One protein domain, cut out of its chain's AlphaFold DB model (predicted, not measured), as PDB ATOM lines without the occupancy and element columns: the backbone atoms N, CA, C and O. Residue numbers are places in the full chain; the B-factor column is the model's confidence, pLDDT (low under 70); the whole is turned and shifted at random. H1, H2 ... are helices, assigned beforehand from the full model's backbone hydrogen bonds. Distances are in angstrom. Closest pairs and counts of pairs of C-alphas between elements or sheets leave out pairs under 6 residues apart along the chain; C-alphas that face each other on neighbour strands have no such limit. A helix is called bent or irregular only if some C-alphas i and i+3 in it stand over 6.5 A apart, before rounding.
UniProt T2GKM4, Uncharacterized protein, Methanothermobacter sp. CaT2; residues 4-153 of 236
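AT A GLANCE: This is residues 4 to 153 of the 236 residues of an uncharacterized protein of Methanothermobacter sp. CaT2 (UniProt T2GKM4). H4 runs through the middle of a helical body, with H1 and H2 crossing it steeply and H3 folded back beside it as the other half of a hairpin. H5 runs along the side of H1 away from H4, touching H1 by a part of its length, while the long link of residues 92 to 118 lies toward one end and the short H6 is at the other, by the end of H3. The printed part has 150 residues with six named helices, H1 to H6 in chain order, and no named strand; the class is all helix. It is compact, with a radius of gyration of the C-alphas of 16.1 A, and spans 52 by 39 by 25 A.

IN THESE COORDINATES: H1 holds residues 4 to 20, is 24.4 A long, and begins at C-alpha 4 at (0.368, 52.194, 20.360); it has a kink of 30 degrees near residue 12. H2, residues 27 to 48, is 32.1 A long with a kink of 25 degrees near residue 38. H3, residues 58 to 71, is 20.0 A long and only just irregular: C-alphas 60 and 63 are 6.7 A apart. H4, residues 73 to 91, is 26.2 A long and begins at C-alpha 73 at (-22.435, 50.696, 8.313). H5, residues 119 to 140, is 31.8 A long. H6, residues 150 to 153, ends at C-alpha 153 at (-33.206, 49.232, 4.876).

HOW THE PARTS SIT: H1 and H4 are the hub, touching three helices each. They touch each other at a steep tilt of 52 degrees, opposite ways, with the closest C-alphas, those of Ser 10 and Ser 85, 5.0 A apart. H2 touches H4 at a steep tilt of 51 degrees, the same way; the closest C-alphas are those of Ser 37 and Gly 82, 4.3 A apart. H2 touches H1 with its residues 29 to 38 alone, Ala 7 and Ile 34 having the closest C-alphas at 5.3 A. H3 and H4 form a helical hairpin at a shallow tilt of 12 degrees; their closest C-alphas, those of Tyr 68 and Gly 76, are 3.7 A apart. Residues 131 to 138 of H5 touch residues 12 to 19 of H1, closest at the C-alphas of Phe 16 and Ile 134, 6.5 A, at a shallow tilt of 28 degrees, the same way. H6 touches H3 at its residues 69 to 71 alone, closest at the C-alphas of Phe 70 and Ala 150, 4.8 A. Among the pairs that are apart are H2 and H5, and H3 and H5. O i to N i+4 pairs are within hydrogen-bond range in 12 of 13 for H1, 16 of 18 for H2, 7 of 10 for H3, 14 of 15 for H4 and 17 of 18 for H5; H6 is too short for such a pair.

THE WHOLE: The C-alphas farthest apart, those of Gly 116 and Gln 153, are 54.8 A apart. The printed part has no cut. The link from H4 to H5, 27 residues, is long, and that from H3 to H4 is tight. Mean pLDDT of the printed part is 71.8; 51 residues are under 70, among them 110 to 148.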
ATOM      1  N   TYR A   4       0.444  50.880  21.016       70.06
ATOM      2  CA  TYR A   4       0.368  52.194  20.360       70.06
ATOM      3  C   TYR A   4       0.687  52.163  18.855       70.06
ATOM      4  O   TYR A   4       0.192  52.999  18.107       70.06
ATOM      5  N   THR A   5       1.495  51.202  18.388       73.69
ATOM      6  CA  THR A   5       1.783  51.056  16.946       73.69
ATOM      7  C   THR A   5       0.567  50.545  16.181       73.69
ATOM      8  O   THR A   5       0.326  50.982  15.060       73.69
ATOM      9  N   HIS A   6      -0.227  49.686  16.819       73.56
ATOM     10  CA  HIS A   6      -1.470  49.172  16.263       73.56
ATOM     11  C   HIS A   6      -2.572  50.240  16.263       73.56
ATOM     12  O   HIS A   6      -3.301  50.358  15.284       73.56
ATOM     13  N   ALA A   7      -2.633  51.078  17.304       74.50
ATOM     14  CA  ALA A   7      -3.553  52.215  17.366       74.50
ATOM     15  C   ALA A   7      -3.237  53.301  16.319       74.50
ATOM     16  O   ALA A   7      -4.137  53.802  15.656       74.50
ATOM     17  N   LEU A   8      -1.960  53.655  16.130       76.75
ATOM     18  CA  LEU A   8      -1.574  54.624  15.097       76.75
ATOM     19  C   LEU A   8      -1.875  54.091  13.695       76.75
ATOM     20  O   LEU A   8      -2.448  54.804  12.880       76.75
ATOM     21  N   PHE A   9      -1.523  52.833  13.419       80.44
ATOM     22  CA  PHE A   9      -1.777  52.218  12.119       80.44
ATOM     23  C   PHE A   9      -3.276  52.057  11.829       80.44
ATOM     24  O   PHE A   9      -3.694  52.249  10.687       80.44
ATOM     25  N   SER A  10      -4.095  51.772  12.847       82.31
ATOM     26  CA  SER A  10      -5.537  51.607  12.668       82.31
ATOM     27  C   SER A  10      -6.224  52.879  12.202       82.31
ATOM     28  O   SER A  10      -7.090  52.780  11.344       82.31
ATOM     29  N   VAL A  11      -5.808  54.060  12.671       82.94
ATOM     30  CA  VAL A  11      -6.354  55.347  12.201       82.94
ATOM     31  C   VAL A  11      -6.176  55.500  10.691       82.94
ATOM     32  O   VAL A  11      -7.104  55.906  10.000       82.94
ATOM     33  N   PHE A  12      -5.021  55.114  10.151       79.88
ATOM     34  CA  PHE A  12      -4.771  55.204   8.713       79.88
ATOM     35  C   PHE A  12      -5.591  54.203   7.905       79.88
ATOM     36  O   PHE A  12      -6.171  54.555   6.876       79.88
ATOM     37  N   VAL A  13      -5.678  52.964   8.391       81.75
ATOM     38  CA  VAL A  13      -6.548  51.944   7.799       81.75
ATOM     39  C   VAL A  13      -8.013  52.397   7.878       81.75
ATOM     40  O   VAL A  13      -8.759  52.166   6.934       81.75
ATOM     41  N   ALA A  14      -8.402  53.143   8.922       83.69
ATOM     42  CA  ALA A  14      -9.731  53.738   9.087       83.69
ATOM     43  C   ALA A  14     -10.072  54.705   7.970       83.69
ATOM     44  O   ALA A  14     -11.165  54.624   7.428       83.69
ATOM     45  N   VAL A  15      -9.146  55.583   7.596       82.12
ATOM     46  CA  VAL A  15      -9.379  56.518   6.493       82.12
ATOM     47  C   VAL A  15      -9.576  55.753   5.180       82.12
ATOM     48  O   VAL A  15     -10.530  56.022   4.456       82.12
ATOM     49  N   PHE A  16      -8.733  54.752   4.900       78.56
ATOM     50  CA  PHE A  16      -8.844  53.929   3.691       78.56
ATOM     51  C   PHE A  16     -10.157  53.138   3.627       78.56
ATOM     52  O   PHE A  16     -10.866  53.191   2.624       78.56
ATOM     53  N   PHE A  17     -10.495  52.413   4.695       76.38
ATOM     54  CA  PHE A  17     -11.709  51.600   4.751       76.38
ATOM     55  C   PHE A  17     -12.967  52.449   4.874       76.38
ATOM     56  O   PHE A  17     -13.956  52.130   4.235       76.38
ATOM     57  N   GLY A  18     -12.944  53.532   5.650       76.38
ATOM     58  CA  GLY A  18     -14.072  54.452   5.755       76.38
ATOM     59  C   GLY A  18     -14.409  55.066   4.401       76.38
ATOM     60  O   GLY A  18     -15.571  55.100   4.018       76.38
ATOM     61  N   TYR A  19     -13.388  55.413   3.618       75.31
ATOM     62  CA  TYR A  19     -13.560  55.838   2.236       75.31
ATOM     63  C   TYR A  19     -14.099  54.711   1.325       75.31
ATOM     64  O   TYR A  19     -15.097  54.898   0.632       75.31
ATOM     65  N   LEU A  20     -13.480  53.523   1.346       71.38
ATOM     66  CA  LEU A  20     -13.850  52.393   0.478       71.38
ATOM     67  C   LEU A  20     -15.258  51.847   0.766       71.38
ATOM     68  O   LEU A  20     -15.929  51.361  -0.139       71.38
ATOM     69  N   LEU A  21     -15.686  51.928   2.024       71.88
ATOM     70  CA  LEU A  21     -16.981  51.465   2.518       71.88
ATOM     71  C   LEU A  21     -18.017  52.596   2.614       71.88
ATOM     72  O   LEU A  21     -19.119  52.344   3.105       71.88
ATOM     73  N   ASN A  22     -17.653  53.814   2.187       74.19
ATOM     74  CA  ASN A  22     -18.464  55.030   2.242       74.19
ATOM     75  C   ASN A  22     -19.101  55.275   3.628       74.19
ATOM     76  O   ASN A  22     -20.274  55.634   3.741       74.19
ATOM     77  N   ALA A  23     -18.325  55.029   4.683       75.56
ATOM     78  CA  ALA A  23     -18.710  55.287   6.061       75.56
ATOM     79  C   ALA A  23     -18.458  56.754   6.426       75.56
ATOM     80  O   ALA A  23     -17.514  57.380   5.941       75.56
ATOM     81  N   ASP A  24     -19.278  57.288   7.329       81.88
ATOM     82  CA  ASP A  24     -19.089  58.645   7.832       81.88
ATOM     83  C   ASP A  24     -17.843  58.715   8.733       81.88
ATOM     84  O   ASP A  24     -17.795  58.100   9.806       81.88
ATOM     85  N   LEU A  25     -16.828  59.476   8.302       82.19
ATOM     86  CA  LEU A  25     -15.545  59.680   8.991       82.19
ATOM     87  C   LEU A  25     -15.683  60.640  10.188       82.19
ATOM     88  O   LEU A  25     -14.914  61.585  10.367       82.19
ATOM     89  N   SER A  26     -16.680  60.391  11.029       84.44
ATOM     90  CA  SER A  26     -16.944  61.149  12.246       84.44
ATOM     91  C   SER A  26     -15.887  60.877  13.334       84.44
ATOM     92  O   SER A  26     -15.224  59.834  13.332       84.44
ATOM     93  N   PRO A  27     -15.749  61.750  14.351       83.25
ATOM     94  CA  PRO A  27     -14.911  61.457  15.518       83.25
ATOM     95  C   PRO A  27     -15.259  60.115  16.189       83.25
ATOM     96  O   PRO A  27     -14.375  59.409  16.674       83.25
ATOM     97  N   TYR A  28     -16.539  59.731  16.162       84.44
ATOM     98  CA  TYR A  28     -17.020  58.441  16.658       84.44
ATOM     99  C   TYR A  28     -16.410  57.253  15.897       84.44
ATOM    100  O   TYR A  28     -15.954  56.293  16.522       84.44
ATOM    101  N   PHE A  29     -16.321  57.343  14.567       85.31
ATOM    102  CA  PHE A  29     -15.702  56.323  13.718       85.31
ATOM    103  C   PHE A  29     -14.231  56.082  14.092       85.31
ATOM    104  O   PHE A  29     -13.807  54.937  14.282       85.31
ATOM    105  N   PHE A  30     -13.448  57.147  14.278       85.19
ATOM    106  CA  PHE A  30     -12.039  57.023  14.669       85.19
ATOM    107  C   PHE A  30     -11.866  56.454  16.080       85.19
ATOM    108  O   PHE A  30     -11.022  55.581  16.287       85.19
ATOM    109  N   MET A  31     -12.696  56.880  17.038       86.69
ATOM    110  CA  MET A  31     -12.667  56.352  18.407       86.69
ATOM    111  C   MET A  31     -12.958  54.848  18.439       86.69
ATOM    112  O   MET A  31     -12.210  54.089  19.058       86.69
ATOM    113  N   LEU A  32     -13.987  54.395  17.716       88.75
ATOM    114  CA  LEU A  32     -14.289  52.969  17.581       88.75
ATOM    115  C   LEU A  32     -13.177  52.193  16.879       88.75
ATOM    116  O   LEU A  32     -12.892  51.057  17.256       88.75
ATOM    117  N   THR A  33     -12.530  52.787  15.879       87.50
ATOM    118  CA  THR A  33     -11.427  52.141  15.156       87.50
ATOM    119  C   THR A  33     -10.203  51.934  16.052       87.50
ATOM    120  O   THR A  33      -9.580  50.870  16.046       87.50
ATOM    121  N   ILE A  34      -9.858  52.930  16.871       85.44
ATOM    122  CA  ILE A  34      -8.770  52.814  17.851       85.44
ATOM    123  C   ILE A  34      -9.133  51.782  18.922       85.44
ATOM    124  O   ILE A  34      -8.322  50.911  19.232       85.44
ATOM    125  N   LEU A  35     -10.358  51.843  19.452       87.75
ATOM    126  CA  LEU A  35     -10.819  50.922  20.487       87.75
ATOM    127  C   LEU A  35     -10.819  49.474  19.991       87.75
ATOM    128  O   LEU A  35     -10.247  48.610  20.643       87.75
ATOM    129  N   SER A  36     -11.419  49.208  18.832       86.19
ATOM    130  CA  SER A  36     -11.477  47.864  18.240       86.19
ATOM    131  C   SER A  36     -10.096  47.309  17.908       86.19
ATOM    132  O   SER A  36      -9.862  46.125  18.127       86.19
ATOM    133  N   SER A  37      -9.160  48.160  17.472       84.75
ATOM    134  CA  SER A  37      -7.753  47.778  17.350       84.75
ATOM    135  C   SER A  37      -7.219  47.319  18.712       84.75
ATOM    136  O   SER A  37      -6.821  46.172  18.888       84.75
ATOM    137  N   VAL A  38      -7.295  48.146  19.745       83.50
ATOM    138  CA  VAL A  38      -6.711  47.812  21.053       83.50
ATOM    139  C   VAL A  38      -7.387  46.603  21.727       83.50
ATOM    140  O   VAL A  38      -6.708  45.785  22.351       83.50
ATOM    141  N   VAL A  39      -8.704  46.444  21.577       84.56
ATOM    142  CA  VAL A  39      -9.485  45.362  22.199       84.56
ATOM    143  C   VAL A  39      -9.023  43.981  21.747       84.56
ATOM    144  O   VAL A  39      -8.990  43.081  22.579       84.56
ATOM    145  N   VAL A  40      -8.619  43.791  20.487       79.38
ATOM    146  CA  VAL A  40      -8.149  42.477  20.003       79.38
ATOM    147  C   VAL A  40      -6.891  42.024  20.748       79.38
ATOM    148  O   VAL A  40      -6.809  40.871  21.171       79.38
ATOM    149  N   ASP A  41      -5.950  42.938  20.989       76.19
ATOM    150  CA  ASP A  41      -4.718  42.640  21.730       76.19
ATOM    151  C   ASP A  41      -4.998  42.290  23.197       76.19
ATOM    152  O   ASP A  41      -4.362  41.402  23.774       76.19
ATOM    153  N   PHE A  42      -5.953  42.984  23.821       79.19
ATOM    154  CA  PHE A  42      -6.361  42.692  25.195       79.19
ATOM    155  C   PHE A  42      -7.161  41.395  25.298       79.19
ATOM    156  O   PHE A  42      -6.888  40.596  26.193       79.19
ATOM    157  N   ALA A  43      -8.099  41.161  24.380       78.88
ATOM    158  CA  ALA A  43      -8.881  39.932  24.309       78.88
ATOM    159  C   ALA A  43      -7.969  38.720  24.118       78.88
ATOM    160  O   ALA A  43      -8.177  37.687  24.746       78.88
ATOM    161  N   GLU A  44      -6.911  38.860  23.321       75.62
ATOM    162  CA  GLU A  44      -5.937  37.794  23.149       75.62
ATOM    163  C   GLU A  44      -5.173  37.492  24.437       75.62
ATOM    164  O   GLU A  44      -5.085  36.332  24.842       75.62
ATOM    165  N   LYS A  45      -4.644  38.522  25.103       78.00
ATOM    166  CA  LYS A  45      -3.947  38.339  26.381       78.00
ATOM    167  C   LYS A  45      -4.853  37.726  27.443       78.00
ATOM    168  O   LYS A  45      -4.386  36.892  28.209       78.00
ATOM    169  N   ALA A  46      -6.123  38.123  27.472       77.19
ATOM    170  CA  ALA A  46      -7.106  37.594  28.406       77.19
ATOM    171  C   ALA A  46      -7.473  36.132  28.102       77.19
ATOM    172  O   ALA A  46      -7.600  35.334  29.024       77.19
ATOM    173  N   ALA A  47      -7.629  35.770  26.826       75.81
ATOM    174  CA  ALA A  47      -8.074  34.436  26.427       75.81
ATOM    175  C   ALA A  47      -6.949  33.389  26.420       75.81
ATOM    176  O   ALA A  47      -7.198  32.221  26.716       75.81
ATOM    177  N   PHE A  48      -5.718  33.779  26.078       72.69
ATOM    178  CA  PHE A  48      -4.622  32.836  25.824       72.69
ATOM    179  C   PHE A  48      -3.417  33.006  26.754       72.69
ATOM    180  O   PHE A  48      -2.405  32.336  26.544       72.69
ATOM    181  N   ASN A  49      -3.506  33.883  27.766       64.50
ATOM    182  CA  ASN A  49      -2.443  34.274  28.712       64.50
ATOM    183  C   ASN A  49      -1.161  34.857  28.072       64.50
ATOM    184  O   ASN A  49      -0.368  35.508  28.748       64.50
ATOM    185  N   GLU A  50      -0.966  34.683  26.765       66.12
ATOM    186  CA  GLU A  50       0.147  35.182  25.970       66.12
ATOM    187  C   GLU A  50      -0.352  35.732  24.627       66.12
ATOM    188  O   GLU A  50      -1.335  35.269  24.054       66.12
ATOM    189  N   HIS A  51       0.384  36.697  24.077       63.53
ATOM    190  CA  HIS A  51       0.081  37.337  22.795       63.53
ATOM    191  C   HIS A  51       0.587  36.466  21.624       63.53
ATOM    192  O   HIS A  51       1.583  36.789  20.971       63.53
ATOM    193  N   LYS A  52      -0.035  35.295  21.408       66.38
ATOM    194  CA  LYS A  52       0.404  34.291  20.411       66.38
ATOM    195  C   LYS A  52      -0.067  34.561  18.977       66.38
ATOM    196  O   LYS A  52       0.295  33.806  18.073       66.38
ATOM    197  N   ARG A  53      -0.797  35.651  18.767       68.06
ATOM    198  CA  ARG A  53      -1.438  36.094  17.527       68.06
ATOM    199  C   ARG A  53      -2.505  35.156  16.966       68.06
ATOM    200  O   ARG A  53      -2.657  35.009  15.758       68.06
ATOM    201  N   GLN A  54      -3.228  34.473  17.842       68.38
ATOM    202  CA  GLN A  54      -4.295  33.533  17.512       68.38
ATOM    203  C   GLN A  54      -5.613  34.228  17.154       68.38
ATOM    204  O   GLN A  54      -6.383  33.653  16.390       68.38
ATOM    205  N   LEU A  55      -5.856  35.452  17.644       70.50
ATOM    206  CA  LEU A  55      -7.027  36.274  17.287       70.50
ATOM    207  C   LEU A  55      -6.786  37.200  16.082       70.50
ATOM    208  O   LEU A  55      -7.694  37.903  15.641       70.50
ATOM    209  N   HIS A  56      -5.595  37.179  15.490       75.19
ATOM    210  CA  HIS A  56      -5.293  37.917  14.263       75.19
ATOM    211  C   HIS A  56      -5.563  37.041  13.037       75.19
ATOM    212  O   HIS A  56      -4.678  36.789  12.233       75.19
ATOM    213  N   ASN A  57      -6.771  36.500  12.906       75.81
ATOM    214  CA  ASN A  57      -7.128  35.603  11.809       75.81
ATOM    215  C   ASN A  57      -8.321  36.158  11.019       75.81
ATOM    216  O   ASN A  57      -9.000  37.080  11.454       75.81
ATOM    217  N   VAL A  58      -8.592  35.609   9.837       75.00
ATOM    218  CA  VAL A  58      -9.730  36.068   9.024       75.00
ATOM    219  C   VAL A  58     -11.077  35.817   9.715       75.00
ATOM    220  O   VAL A  58     -12.030  36.563   9.512       75.00
ATOM    221  N   PHE A  59     -11.159  34.798  10.573       76.62
ATOM    222  CA  PHE A  59     -12.390  34.454  11.283       76.62
ATOM    223  C   PHE A  59     -12.764  35.493  12.342       76.62
ATOM    224  O   PHE A  59     -13.952  35.686  12.594       76.62
ATOM    225  N   THR A  60     -11.802  36.225  12.912       81.31
ATOM    226  CA  THR A  60     -12.108  37.328  13.831       81.31
ATOM    227  C   THR A  60     -12.747  38.519  13.133       81.31
ATOM    228  O   THR A  60     -13.390  39.316  13.807       81.31
ATOM    229  N   LEU A  61     -12.680  38.613  11.799       79.06
ATOM    230  CA  LEU A  61     -13.397  39.635  11.031       79.06
ATOM    231  C   LEU A  61     -14.897  39.339  10.896       79.06
ATOM    232  O   LEU A  61     -15.682  40.273  10.759       79.06
ATOM    233  N   ILE A  62     -15.312  38.069  10.969       78.88
ATOM    234  CA  ILE A  62     -16.707  37.636  10.764       78.88
ATOM    235  C   ILE A  62     -17.721  38.429  11.609       78.88
ATOM    236  O   ILE A  62     -18.658  38.969  11.017       78.88
ATOM    237  N   PRO A  63     -17.579  38.565  12.945       82.38
ATOM    238  CA  PRO A  63     -18.549  39.322  13.738       82.38
ATOM    239  C   PRO A  63     -18.654  40.792  13.302       82.38
ATOM    240  O   PRO A  63     -19.742  41.360  13.324       82.38
ATOM    241  N   PHE A  64     -17.559  41.400  12.844       82.88
ATOM    242  CA  PHE A  64     -17.545  42.798  12.407       82.88
ATOM    243  C   PHE A  64     -18.134  42.980  11.007       82.88
ATOM    244  O   PHE A  64     -18.818  43.970  10.757       82.88
ATOM    245  N   VAL A  65     -17.960  41.994  10.121       77.38
ATOM    246  CA  VAL A  65     -18.667  41.943   8.833       77.38
ATOM    247  C   VAL A  65     -20.175  41.820   9.057       77.38
ATOM    248  O   VAL A  65     -20.949  42.509   8.397       77.38
ATOM    249  N   LEU A  66     -20.617  41.006  10.019       77.00
ATOM    250  CA  LEU A  66     -22.037  40.916  10.365       77.00
ATOM    251  C   LEU A  66     -22.569  42.240  10.931       77.00
ATOM    252  O   LEU A  66     -23.648  42.675  10.539       77.00
ATOM    253  N   LEU A  67     -21.810  42.919  11.795       81.44
ATOM    254  CA  LEU A  67     -22.189  44.249  12.286       81.44
ATOM    255  C   LEU A  67     -22.314  45.271  11.151       81.44
ATOM    256  O   LEU A  67     -23.266  46.045  11.140       81.44
ATOM    257  N   TYR A  68     -21.402  45.232  10.183       77.69
ATOM    258  CA  TYR A  68     -21.434  46.093   9.005       77.69
ATOM    259  C   TYR A  68     -22.659  45.850   8.119       77.69
ATOM    260  O   TYR A  68     -23.348  46.793   7.733       77.69
ATOM    261  N   LEU A  69     -22.951  44.584   7.815       76.12
ATOM    262  CA  LEU A  69     -24.060  44.223   6.933       76.12
ATOM    263  C   LEU A  69     -25.418  44.431   7.600       76.12
ATOM    264  O   LEU A  69     -26.354  44.899   6.954       76.12
ATOM    265  N   PHE A  70     -25.541  44.079   8.879       77.31
ATOM    266  CA  PHE A  70     -26.837  44.019   9.543       77.31
ATOM    267  C   PHE A  70     -27.110  45.222  10.435       77.31
ATOM    268  O   PHE A  70     -28.200  45.766  10.339       77.31
ATOM    269  N   TYR A  71     -26.166  45.661  11.268       81.06
ATOM    270  CA  TYR A  71     -26.428  46.666  12.300       81.06
ATOM    271  C   TYR A  71     -26.293  48.096  11.772       81.06
ATOM    272  O   TYR A  71     -27.288  48.751  11.454       81.06
ATOM    273  N   ASP A  72     -25.058  48.566  11.648       81.50
ATOM    274  CA  ASP A  72     -24.740  49.931  11.262       81.50
ATOM    275  C   ASP A  72     -23.457  49.948  10.436       81.50
ATOM    276  O   ASP A  72     -22.443  49.350  10.812       81.50
ATOM    277  N   VAL A  73     -23.522  50.637   9.297       80.75
ATOM    278  CA  VAL A  73     -22.435  50.696   8.313       80.75
ATOM    279  C   VAL A  73     -21.214  51.372   8.928       80.75
ATOM    280  O   VAL A  73     -20.100  50.874   8.786       80.75
ATOM    281  N   THR A  74     -21.415  52.464   9.668       83.56
ATOM    282  CA  THR A  74     -20.336  53.253  10.268       83.56
ATOM    283  C   THR A  74     -19.664  52.490  11.403       83.56
ATOM    284  O   THR A  74     -18.437  52.362  11.417       83.56
ATOM    285  N   THR A  75     -20.437  51.912  12.325       85.44
ATOM    286  CA  THR A  75     -19.908  51.082  13.418       85.44
ATOM    287  C   THR A  75     -19.188  49.847  12.879       85.44
ATOM    288  O   THR A  75     -18.063  49.561  13.294       85.44
ATOM    289  N   GLY A  76     -19.798  49.124  11.938       83.00
ATOM    290  CA  GLY A  76     -19.203  47.928  11.352       83.00
ATOM    291  C   GLY A  76     -17.919  48.230  10.584       83.00
ATOM    292  O   GLY A  76     -16.920  47.545  10.787       83.00
ATOM    293  N   ALA A  77     -17.902  49.292   9.773       82.19
ATOM    294  CA  ALA A  77     -16.718  49.720   9.032       82.19
ATOM    295  C   ALA A  77     -15.580  50.157   9.965       82.19
ATOM    296  O   ALA A  77     -14.429  49.782   9.737       82.19
ATOM    297  N   ALA A  78     -15.890  50.894  11.039       85.94
ATOM    298  CA  ALA A  78     -14.905  51.323  12.032       85.94
ATOM    299  C   ALA A  78     -14.232  50.122  12.710       85.94
ATOM    300  O   ALA A  78     -13.004  50.036  12.789       85.94
ATOM    301  N   MET A  79     -15.034  49.162  13.178       86.88
ATOM    302  CA  MET A  79     -14.510  47.980  13.860       86.88
ATOM    303  C   MET A  79     -13.762  47.051  12.902       86.88
ATOM    304  O   MET A  79     -12.681  46.565  13.235       86.88
ATOM    305  N   LEU A  80     -14.292  46.849  11.692       84.81
ATOM    306  CA  LEU A  80     -13.634  46.060  10.653       84.81
ATOM    307  C   LEU A  80     -12.276  46.662  10.298       84.81
ATOM    308  O   LEU A  80     -11.295  45.927  10.207       84.81
ATOM    309  N   SER A  81     -12.196  47.985  10.156       85.12
ATOM    310  CA  SER A  81     -10.941  48.691   9.925       85.12
ATOM    311  C   SER A  81      -9.939  48.468  11.063       85.12
ATOM    312  O   SER A  81      -8.790  48.088  10.818       85.12
ATOM    313  N   GLY A  82     -10.376  48.635  12.315       85.00
ATOM    314  CA  GLY A  82      -9.520  48.465  13.486       85.00
ATOM    315  C   GLY A  82      -8.917  47.068  13.576       85.00
ATOM    316  O   GLY A  82      -7.702  46.931  13.735       85.00
ATOM    317  N   VAL A  83      -9.723  46.025  13.383       85.00
ATOM    318  CA  VAL A  83      -9.246  44.633  13.414       85.00
ATOM    319  C   VAL A  83      -8.436  44.272  12.167       85.00
ATOM    320  O   VAL A  83      -7.408  43.601  12.267       85.00
ATOM    321  N   SER A  84      -8.818  44.766  10.990       82.50
ATOM    322  CA  SER A  84      -8.055  44.536   9.753       82.50
ATOM    323  C   SER A  84      -6.665  45.160   9.824       82.50
ATOM    324  O   SER A  84      -5.695  44.571   9.345       82.50
ATOM    325  N   SER A  85      -6.541  46.319  10.475       84.25
ATOM    326  CA  SER A  85      -5.256  46.987  10.680       84.25
ATOM    327  C   SER A  85      -4.262  46.109  11.441       84.25
ATOM    328  O   SER A  85      -3.080  46.086  11.103       84.25
ATOM    329  N   HIS A  86      -4.741  45.307  12.395       81.38
ATOM    330  CA  HIS A  86      -3.914  44.351  13.123       81.38
ATOM    331  C   HIS A  86      -3.372  43.245  12.241       81.38
ATOM    332  O   HIS A  86      -2.170  42.981  12.244       81.38
ATOM    333  N   ILE A  87      -4.253  42.628  11.461       77.94
ATOM    334  CA  ILE A  87      -3.904  41.523  10.567       77.94
ATOM    335  C   ILE A  87      -2.900  42.006   9.509       77.94
ATOM    336  O   ILE A  87      -1.882  41.351   9.269       77.94
ATOM    337  N   LEU A  88      -3.145  43.183   8.927       77.88
ATOM    338  CA  LEU A  88      -2.261  43.822   7.950       77.88
ATOM    339  C   LEU A  88      -0.881  44.124   8.539       77.88
ATOM    340  O   LEU A  88       0.142  43.784   7.941       77.88
ATOM    341  N   LEU A  89      -0.841  44.724   9.727       78.44
ATOM    342  CA  LEU A  89       0.409  45.056  10.396       78.44
ATOM    343  C   LEU A  89       1.192  43.780  10.742       78.44
ATOM    344  O   LEU A  89       2.406  43.716  10.531       78.44
ATOM    345  N   ASP A  90       0.515  42.717  11.172       74.69
ATOM    346  CA  ASP A  90       1.154  41.441  11.466       74.69
ATOM    347  C   ASP A  90       1.697  40.724  10.219       74.69
ATOM    348  O   ASP A  90       2.768  40.113  10.310       74.69
ATOM    349  N   PHE A  91       1.093  40.876   9.035       71.62
ATOM    350  CA  PHE A  91       1.698  40.412   7.774       71.62
ATOM    351  C   PHE A  91       3.001  41.131   7.417       71.62
ATOM    352  O   PHE A  91       3.891  40.532   6.804       71.62
ATOM    353  N   MET A  92       3.139  42.397   7.819       71.62
ATOM    354  CA  MET A  92       4.362  43.184   7.628       71.62
ATOM    355  C   MET A  92       5.453  42.835   8.657       71.62
ATOM    356  O   MET A  92       6.605  43.266   8.523       71.62
ATOM    357  N   THR A  93       5.133  42.038   9.684       72.75
ATOM    358  CA  THR A  93       6.120  41.573  10.666       72.75
ATOM    359  C   THR A  93       6.866  40.320  10.215       72.75
ATOM    360  O   THR A  93       6.296  39.449   9.567       72.75
ATOM    361  N   PRO A  94       8.141  40.155  10.621       62.41
ATOM    362  CA  PRO A  94       8.945  38.993  10.242       62.41
ATOM    363  C   PRO A  94       8.403  37.688  10.840       62.41
ATOM    364  O   PRO A  94       8.629  36.613  10.291       62.41
ATOM    365  N   THR A  95       7.665  37.783  11.949       70.12
ATOM    366  CA  THR A  95       6.967  36.668  12.592       70.12
ATOM    367  C   THR A  95       5.763  36.171  11.785       70.12
ATOM    368  O   THR A  95       5.375  35.013  11.954       70.12
ATOM    369  N   GLY A  96       5.191  37.025  10.927       68.56
ATOM    370  CA  GLY A  96       3.978  36.753  10.164       68.56
ATOM    371  C   GLY A  96       2.713  36.628  11.014       68.56
ATOM    372  O   GLY A  96       2.724  36.842  12.233       68.56
ATOM    373  N   CYS A  97       1.636  36.244  10.334       74.31
ATOM    374  CA  CYS A  97       0.279  36.132  10.850       74.31
ATOM    375  C   CYS A  97      -0.337  34.765  10.472       74.31
ATOM    376  O   CYS A  97      -0.254  34.362   9.302       74.31
ATOM    377  N   PRO A  98      -0.924  34.008  11.421       76.06
ATOM    378  CA  PRO A  98      -1.608  32.746  11.144       76.06
ATOM    379  C   PRO A  98      -3.036  32.997  10.622       76.06
ATOM    380  O   PRO A  98      -4.028  32.735  11.298       76.06
ATOM    381  N   PHE A  99      -3.134  33.506   9.394       72.75
ATOM    382  CA  PHE A  99      -4.374  34.043   8.816       72.75
ATOM    383  C   PHE A  99      -5.570  33.076   8.803       72.75
ATOM    384  O   PHE A  99      -6.703  33.497   9.025       72.75
ATOM    385  N   PHE A 100      -5.321  31.785   8.574       70.88
ATOM    386  CA  PHE A 100      -6.354  30.747   8.476       70.88
ATOM    387  C   PHE A 100      -6.497  29.898   9.750       70.88
ATOM    388  O   PHE A 100      -7.108  28.829   9.714       70.88
ATOM    389  N   TYR A 101      -5.940  30.332  10.881       68.75
ATOM    390  CA  TYR A 101      -6.168  29.655  12.158       68.75
ATOM    391  C   TYR A 101      -7.659  29.735  12.539       68.75
ATOM    392  O   TYR A 101      -8.226  30.817  12.411       68.75
ATOM    393  N   PRO A 102      -8.316  28.654  13.007       72.62
ATOM    394  CA  PRO A 102      -7.744  27.375  13.446       72.62
ATOM    395  C   PRO A 102      -7.611  26.291  12.363       72.62
ATOM    396  O   PRO A 102      -7.010  25.254  12.636       72.62
ATOM    397  N   ILE A 103      -8.132  26.509  11.152       77.12
ATOM    398  CA  ILE A 103      -8.167  25.502  10.072       77.12
ATOM    399  C   ILE A 103      -6.756  25.154   9.583       77.12
ATOM    400  O   ILE A 103      -6.440  23.990   9.343       77.12
ATOM    401  N   TYR A 104      -5.883  26.155   9.467       70.38
ATOM    402  CA  TYR A 104      -4.511  25.976   9.009       70.38
ATOM    403  C   TYR A 104      -3.527  26.744   9.892       70.38
ATOM    404  O   TYR A 104      -3.709  27.923  10.191       70.38
ATOM    405  N   LYS A 105      -2.455  26.062  10.313       72.56
ATOM    406  CA  LYS A 105      -1.445  26.599  11.245       72.56
ATOM    407  C   LYS A 105      -0.298  27.351  10.556       72.56
ATOM    408  O   LYS A 105       0.585  27.866  11.245       72.56
ATOM    409  N   GLY A 106      -0.270  27.392   9.223       70.62
ATOM    410  CA  GLY A 106       0.781  28.096   8.492       70.62
ATOM    411  C   GLY A 106       0.713  29.606   8.704       70.62
ATOM    412  O   GLY A 106      -0.360  30.191   8.850       70.62
ATOM    413  N   ARG A 107       1.888  30.238   8.737       73.38
ATOM    414  CA  ARG A 107       2.028  31.684   8.919       73.38
ATOM    415  C   ARG A 107       2.327  32.343   7.590       73.38
ATOM    416  O   ARG A 107       3.247  31.931   6.887       73.38
ATOM    417  N   TYR A 108       1.594  33.400   7.297       71.06
ATOM    418  CA  TYR A 108       1.793  34.214   6.112       71.06
ATOM    419  C   TYR A 108       2.563  35.469   6.506       71.06
ATOM    420  O   TYR A 108       2.326  36.060   7.562       71.06
ATOM    421  N   ARG A 109       3.530  35.850   5.677       73.50
ATOM    422  CA  ARG A 109       4.351  37.048   5.857       73.50
ATOM    423  C   ARG A 109       4.736  37.586   4.492       73.50
ATOM    424  O   ARG A 109       4.930  36.802   3.563       73.50
ATOM    425  N   VAL A 110       4.909  38.894   4.395       64.94
ATOM    426  CA  VAL A 110       5.476  39.502   3.192       64.94
ATOM    427  C   VAL A 110       7.000  39.527   3.330       64.94
ATOM    428  O   VAL A 110       7.536  40.083   4.292       64.94
ATOM    429  N   ASP A 111       7.706  38.875   2.404       59.34
ATOM    430  CA  ASP A 111       9.169  38.769   2.437       59.34
ATOM    431  C   ASP A 111       9.813  39.958   1.706       59.34
ATOM    432  O   ASP A 111      10.048  39.943   0.501       59.34
ATOM    433  N   TRP A 112      10.083  41.035   2.445       59.12
ATOM    434  CA  TRP A 112      10.618  42.296   1.911       59.12
ATOM    435  C   TRP A 112      12.138  42.277   1.657       59.12
ATOM    436  O   TRP A 112      12.819  43.289   1.845       59.12
ATOM    437  N   ARG A 113      12.724  41.131   1.284       51.19
ATOM    438  CA  ARG A 113      14.172  41.020   1.036       51.19
ATOM    439  C   ARG A 113      14.595  41.929  -0.123       51.19
ATOM    440  O   ARG A 113      14.515  41.551  -1.283       51.19
ATOM    441  N   HIS A 114      15.115  43.112   0.196       51.44
ATOM    442  CA  HIS A 114      15.933  43.932  -0.700       51.44
ATOM    443  C   HIS A 114      17.263  44.240  -0.009       51.44
ATOM    444  O   HIS A 114      17.284  44.765   1.110       51.44
ATOM    445  N   LYS A 115      18.374  43.886  -0.666       43.94
ATOM    446  CA  LYS A 115      19.754  44.040  -0.171       43.94
ATOM    447  C   LYS A 115      20.018  45.496   0.276       43.94
ATOM    448  O   LYS A 115      19.654  46.424  -0.432       43.94
ATOM    449  N   GLY A 116      20.623  45.704   1.454       51.94
ATOM    450  CA  GLY A 116      21.419  46.920   1.721       51.94
ATOM    451  C   GLY A 116      20.918  48.021   2.679       51.94
ATOM    452  O   GLY A 116      21.564  49.052   2.742       51.94
ATOM    453  N   SER A 117      19.838  47.868   3.455       48.31
ATOM    454  CA  SER A 117      19.539  48.817   4.561       48.31
ATOM    455  C   SER A 117      18.882  48.109   5.754       48.31
ATOM    456  O   SER A 117      18.387  46.986   5.617       48.31
ATOM    457  N   GLY A 118      18.950  48.696   6.950       57.94
ATOM    458  CA  GLY A 118      18.503  48.044   8.182       57.94
ATOM    459  C   GLY A 118      17.028  47.593   8.112       57.94
ATOM    460  O   GLY A 118      16.182  48.352   7.634       57.94
ATOM    461  N   PRO A 119      16.659  46.399   8.624       56.31
ATOM    462  CA  PRO A 119      15.290  45.869   8.535       56.31
ATOM    463  C   PRO A 119      14.201  46.769   9.140       56.31
ATOM    464  O   PRO A 119      13.033  46.620   8.801       56.31
ATOM    465  N   ARG A 120      14.557  47.669  10.065       52.97
ATOM    466  CA  ARG A 120      13.625  48.596  10.732       52.97
ATOM    467  C   ARG A 120      13.362  49.861   9.916       52.97
ATOM    468  O   ARG A 120      12.226  50.314   9.854       52.97
ATOM    469  N   GLU A 121      14.395  50.381   9.270       52.94
ATOM    470  CA  GLU A 121      14.363  51.631   8.511       52.94
ATOM    471  C   GLU A 121      13.621  51.448   7.184       52.94
ATOM    472  O   GLU A 121      12.735  52.228   6.845       52.94
ATOM    473  N   LYS A 122      13.863  50.315   6.506       57.66
ATOM    474  CA  LYS A 122      13.094  49.906   5.321       57.66
ATOM    475  C   LYS A 122      11.611  49.751   5.626       57.66
ATOM    476  O   LYS A 122      10.792  50.217   4.847       57.66
ATOM    477  N   ARG A 123      11.277  49.123   6.764       55.59
ATOM    478  CA  ARG A 123       9.884  48.947   7.198       55.59
ATOM    479  C   ARG A 123       9.217  50.290   7.405       55.59
ATOM    480  O   ARG A 123       8.171  50.500   6.816       55.59
ATOM    481  N   ALA A 124       9.849  51.193   8.153       54.97
ATOM    482  CA  ALA A 124       9.328  52.535   8.382       54.97
ATOM    483  C   ALA A 124       9.080  53.291   7.065       54.97
ATOM    484  O   ALA A 124       7.995  53.832   6.884       54.97
ATOM    485  N   LEU A 125      10.026  53.253   6.122       55.34
ATOM    486  CA  LEU A 125       9.880  53.894   4.811       55.34
ATOM    487  C   LEU A 125       8.757  53.276   3.969       55.34
ATOM    488  O   LEU A 125       7.993  54.016   3.357       55.34
ATOM    489  N   THR A 126       8.594  51.950   3.969       58.31
ATOM    490  CA  THR A 126       7.452  51.307   3.295       58.31
ATOM    491  C   THR A 126       6.127  51.632   3.963       58.31
ATOM    492  O   THR A 126       5.158  51.881   3.257       58.31
ATOM    493  N   THR A 127       6.064  51.677   5.299       57.53
ATOM    494  CA  THR A 127       4.836  52.082   5.985       57.53
ATOM    495  C   THR A 127       4.502  53.520   5.612       57.53
ATOM    496  O   THR A 127       3.393  53.771   5.173       57.53
ATOM    497  N   ILE A 128       5.465  54.444   5.670       59.47
ATOM    498  CA  ILE A 128       5.273  55.849   5.274       59.47
ATOM    499  C   ILE A 128       4.853  55.965   3.800       59.47
ATOM    500  O   ILE A 128       3.933  56.716   3.494       59.47
ATOM    501  N   GLY A 129       5.464  55.198   2.894       64.81
ATOM    502  CA  GLY A 129       5.107  55.188   1.473       64.81
ATOM    503  C   GLY A 129       3.693  54.664   1.207       64.81
ATOM    504  O   GLY A 129       2.952  55.265   0.436       64.81
ATOM    505  N   ILE A 130       3.285  53.590   1.889       66.00
ATOM    506  CA  ILE A 130       1.916  53.054   1.821       66.00
ATOM    507  C   ILE A 130       0.923  54.067   2.402       66.00
ATOM    508  O   ILE A 130      -0.119  54.311   1.801       66.00
ATOM    509  N   LEU A 131       1.260  54.702   3.529       54.94
ATOM    510  CA  LEU A 131       0.443  55.744   4.154       54.94
ATOM    511  C   LEU A 131       0.251  56.954   3.231       54.94
ATOM    512  O   LEU A 131      -0.868  57.441   3.091       54.94
ATOM    513  N   ALA A 132       1.315  57.402   2.561       58.09
ATOM    514  CA  ALA A 132       1.255  58.495   1.599       58.09
ATOM    515  C   ALA A 132       0.426  58.128   0.357       58.09
ATOM    516  O   ALA A 132      -0.386  58.933  -0.092       58.09
ATOM    517  N   ALA A 133       0.574  56.910  -0.173       57.72
ATOM    518  CA  ALA A 133      -0.187  56.438  -1.331       57.72
ATOM    519  C   ALA A 133      -1.687  56.286  -1.027       57.72
ATOM    520  O   ALA A 133      -2.524  56.670  -1.839       57.72
ATOM    521  N   ILE A 134      -2.028  55.774   0.159       58.88
ATOM    522  CA  ILE A 134      -3.410  55.673   0.641       58.88
ATOM    523  C   ILE A 134      -4.025  57.064   0.826       58.88
ATOM    524  O   ILE A 134      -5.155  57.282   0.402       58.88
ATOM    525  N   LEU A 135      -3.287  58.013   1.411       54.69
ATOM    526  CA  LEU A 135      -3.745  59.397   1.560       54.69
ATOM    527  C   LEU A 135      -4.056  60.026   0.195       54.69
ATOM    528  O   LEU A 135      -5.103  60.641   0.017       54.69
ATOM    529  N   LEU A 136      -3.169  59.832  -0.780       56.34
ATOM    530  CA  LEU A 136      -3.329  60.357  -2.135       56.34
ATOM    531  C   LEU A 136      -4.521  59.702  -2.855       56.34
ATOM    532  O   LEU A 136      -5.280  60.389  -3.531       56.34
ATOM    533  N   LEU A 137      -4.746  58.401  -2.643       54.19
ATOM    534  CA  LEU A 137      -5.911  57.684  -3.163       54.19
ATOM    535  C   LEU A 137      -7.227  58.189  -2.550       54.19
ATOM    536  O   LEU A 137      -8.188  58.382  -3.281       54.19
ATOM    537  N   VAL A 138      -7.272  58.448  -1.242       57.44
ATOM    538  CA  VAL A 138      -8.471  58.972  -0.555       57.44
ATOM    539  C   VAL A 138      -8.821  60.385  -1.029       57.44
ATOM    540  O   VAL A 138      -9.996  60.708  -1.157       57.44
ATOM    541  N   ILE A 139      -7.818  61.222  -1.316       53.72
ATOM    542  CA  ILE A 139      -8.037  62.590  -1.815       53.72
ATOM    543  C   ILE A 139      -8.612  62.588  -3.243       53.72
ATOM    544  O   ILE A 139      -9.402  63.468  -3.575       53.72
ATOM    545  N   TYR A 140      -8.218  61.627  -4.087       49.50
ATOM    546  CA  TYR A 140      -8.493  61.668  -5.532       49.50
ATOM    547  C   TYR A 140      -9.447  60.594  -6.063       49.50
ATOM    548  O   TYR A 140      -9.825  60.652  -7.234       49.50
ATOM    549  N   ALA A 141      -9.845  59.608  -5.264       50.75
ATOM    550  CA  ALA A 141     -10.772  58.591  -5.732       50.75
ATOM    551  C   ALA A 141     -12.231  59.115  -5.708       50.75
ATOM    552  O   ALA A 141     -12.628  59.829  -4.780       50.75
ATOM    553  N   PRO A 142     -13.074  58.728  -6.679       51.31
ATOM    554  CA  PRO A 142     -14.535  58.740  -6.554       51.31
ATOM    555  C   PRO A 142     -15.045  57.443  -5.888       51.31
ATOM    556  O   PRO A 142     -14.606  56.350  -6.256       51.31
ATOM    557  N   SER A 143     -15.951  57.543  -4.898       52.22
ATOM    558  CA  SER A 143     -16.396  56.376  -4.114       52.22
ATOM    559  C   SER A 143     -17.436  55.551  -4.899       52.22
ATOM    560  O   SER A 143     -18.429  56.117  -5.361       52.22
ATOM    561  N   PRO A 144     -17.254  54.225  -5.093       52.44
ATOM    562  CA  PRO A 144     -18.217  53.420  -5.860       52.44
ATOM    563  C   PRO A 144     -19.194  52.604  -4.999       52.44
ATOM    564  O   PRO A 144     -20.122  52.005  -5.541       52.44
ATOM    565  N   PHE A 145     -18.995  52.524  -3.679       54.75
ATOM    566  CA  PHE A 145     -19.668  51.528  -2.841       54.75
ATOM    567  C   PHE A 145     -20.269  52.171  -1.591       54.75
ATOM    568  O   PHE A 145     -19.615  52.274  -0.561       54.75
ATOM    569  N   ALA A 146     -21.534  52.584  -1.682       55.66
ATOM    570  CA  ALA A 146     -22.343  52.993  -0.537       55.66
ATOM    571  C   ALA A 146     -23.328  51.876  -0.159       55.66
ATOM    572  O   ALA A 146     -24.464  51.864  -0.641       55.66
ATOM    573  N   PRO A 147     -22.934  50.895   0.665       58.78
ATOM    574  CA  PRO A 147     -23.894  49.947   1.200       58.78
ATOM    575  C   PRO A 147     -24.728  50.616   2.290       58.78
ATOM    576  O   PRO A 147     -24.228  51.366   3.121       58.78
ATOM    577  N   THR A 148     -26.024  50.329   2.282       66.31
ATOM    578  CA  THR A 148     -26.950  50.666   3.370       66.31
ATOM    579  C   THR A 148     -27.115  49.416   4.235       66.31
ATOM    580  O   THR A 148     -27.324  48.340   3.677       66.31
ATOM    581  N   SER A 149     -27.018  49.517   5.569       71.56
ATOM    582  CA  SER A 149     -27.171  48.337   6.439       71.56
ATOM    583  C   SER A 149     -28.576  47.739   6.321       71.56
ATOM    584  O   SER A 149     -29.560  48.465   6.142       71.56
ATOM    585  N   ALA A 150     -28.694  46.416   6.460       69.19
ATOM    586  CA  ALA A 150     -29.962  45.705   6.320       69.19
ATOM    587  C   ALA A 150     -31.009  46.168   7.349       69.19
ATOM    588  O   ALA A 150     -32.182  46.296   7.005       69.19
ATOM    589  N   ILE A 151     -30.611  46.494   8.589       66.56
ATOM    590  CA  ILE A 151     -31.530  47.079   9.582       66.56
ATOM    591  C   ILE A 151     -31.998  48.474   9.155       66.56
ATOM    592  O   ILE A 151     -33.166  48.799   9.358       66.56
ATOM    593  N   SER A 152     -31.140  49.295   8.547       66.69
ATOM    594  CA  SER A 152     -31.540  50.617   8.049       66.69
ATOM    595  C   SER A 152     -32.512  50.502   6.873       66.69
ATOM    596  O   SER A 152     -33.525  51.200   6.844       66.69
ATOM    597  N   GLN A 153     -32.272  49.559   5.957       70.31
ATOM    598  CA  GLN A 153     -33.206  49.232   4.876       70.31
ATOM    599  C   GLN A 153     -34.529  48.677   5.412       70.31
ATOM    600  O   GLN A 153     -35.586  49.056   4.923       70.31
TER     601      GLN A 153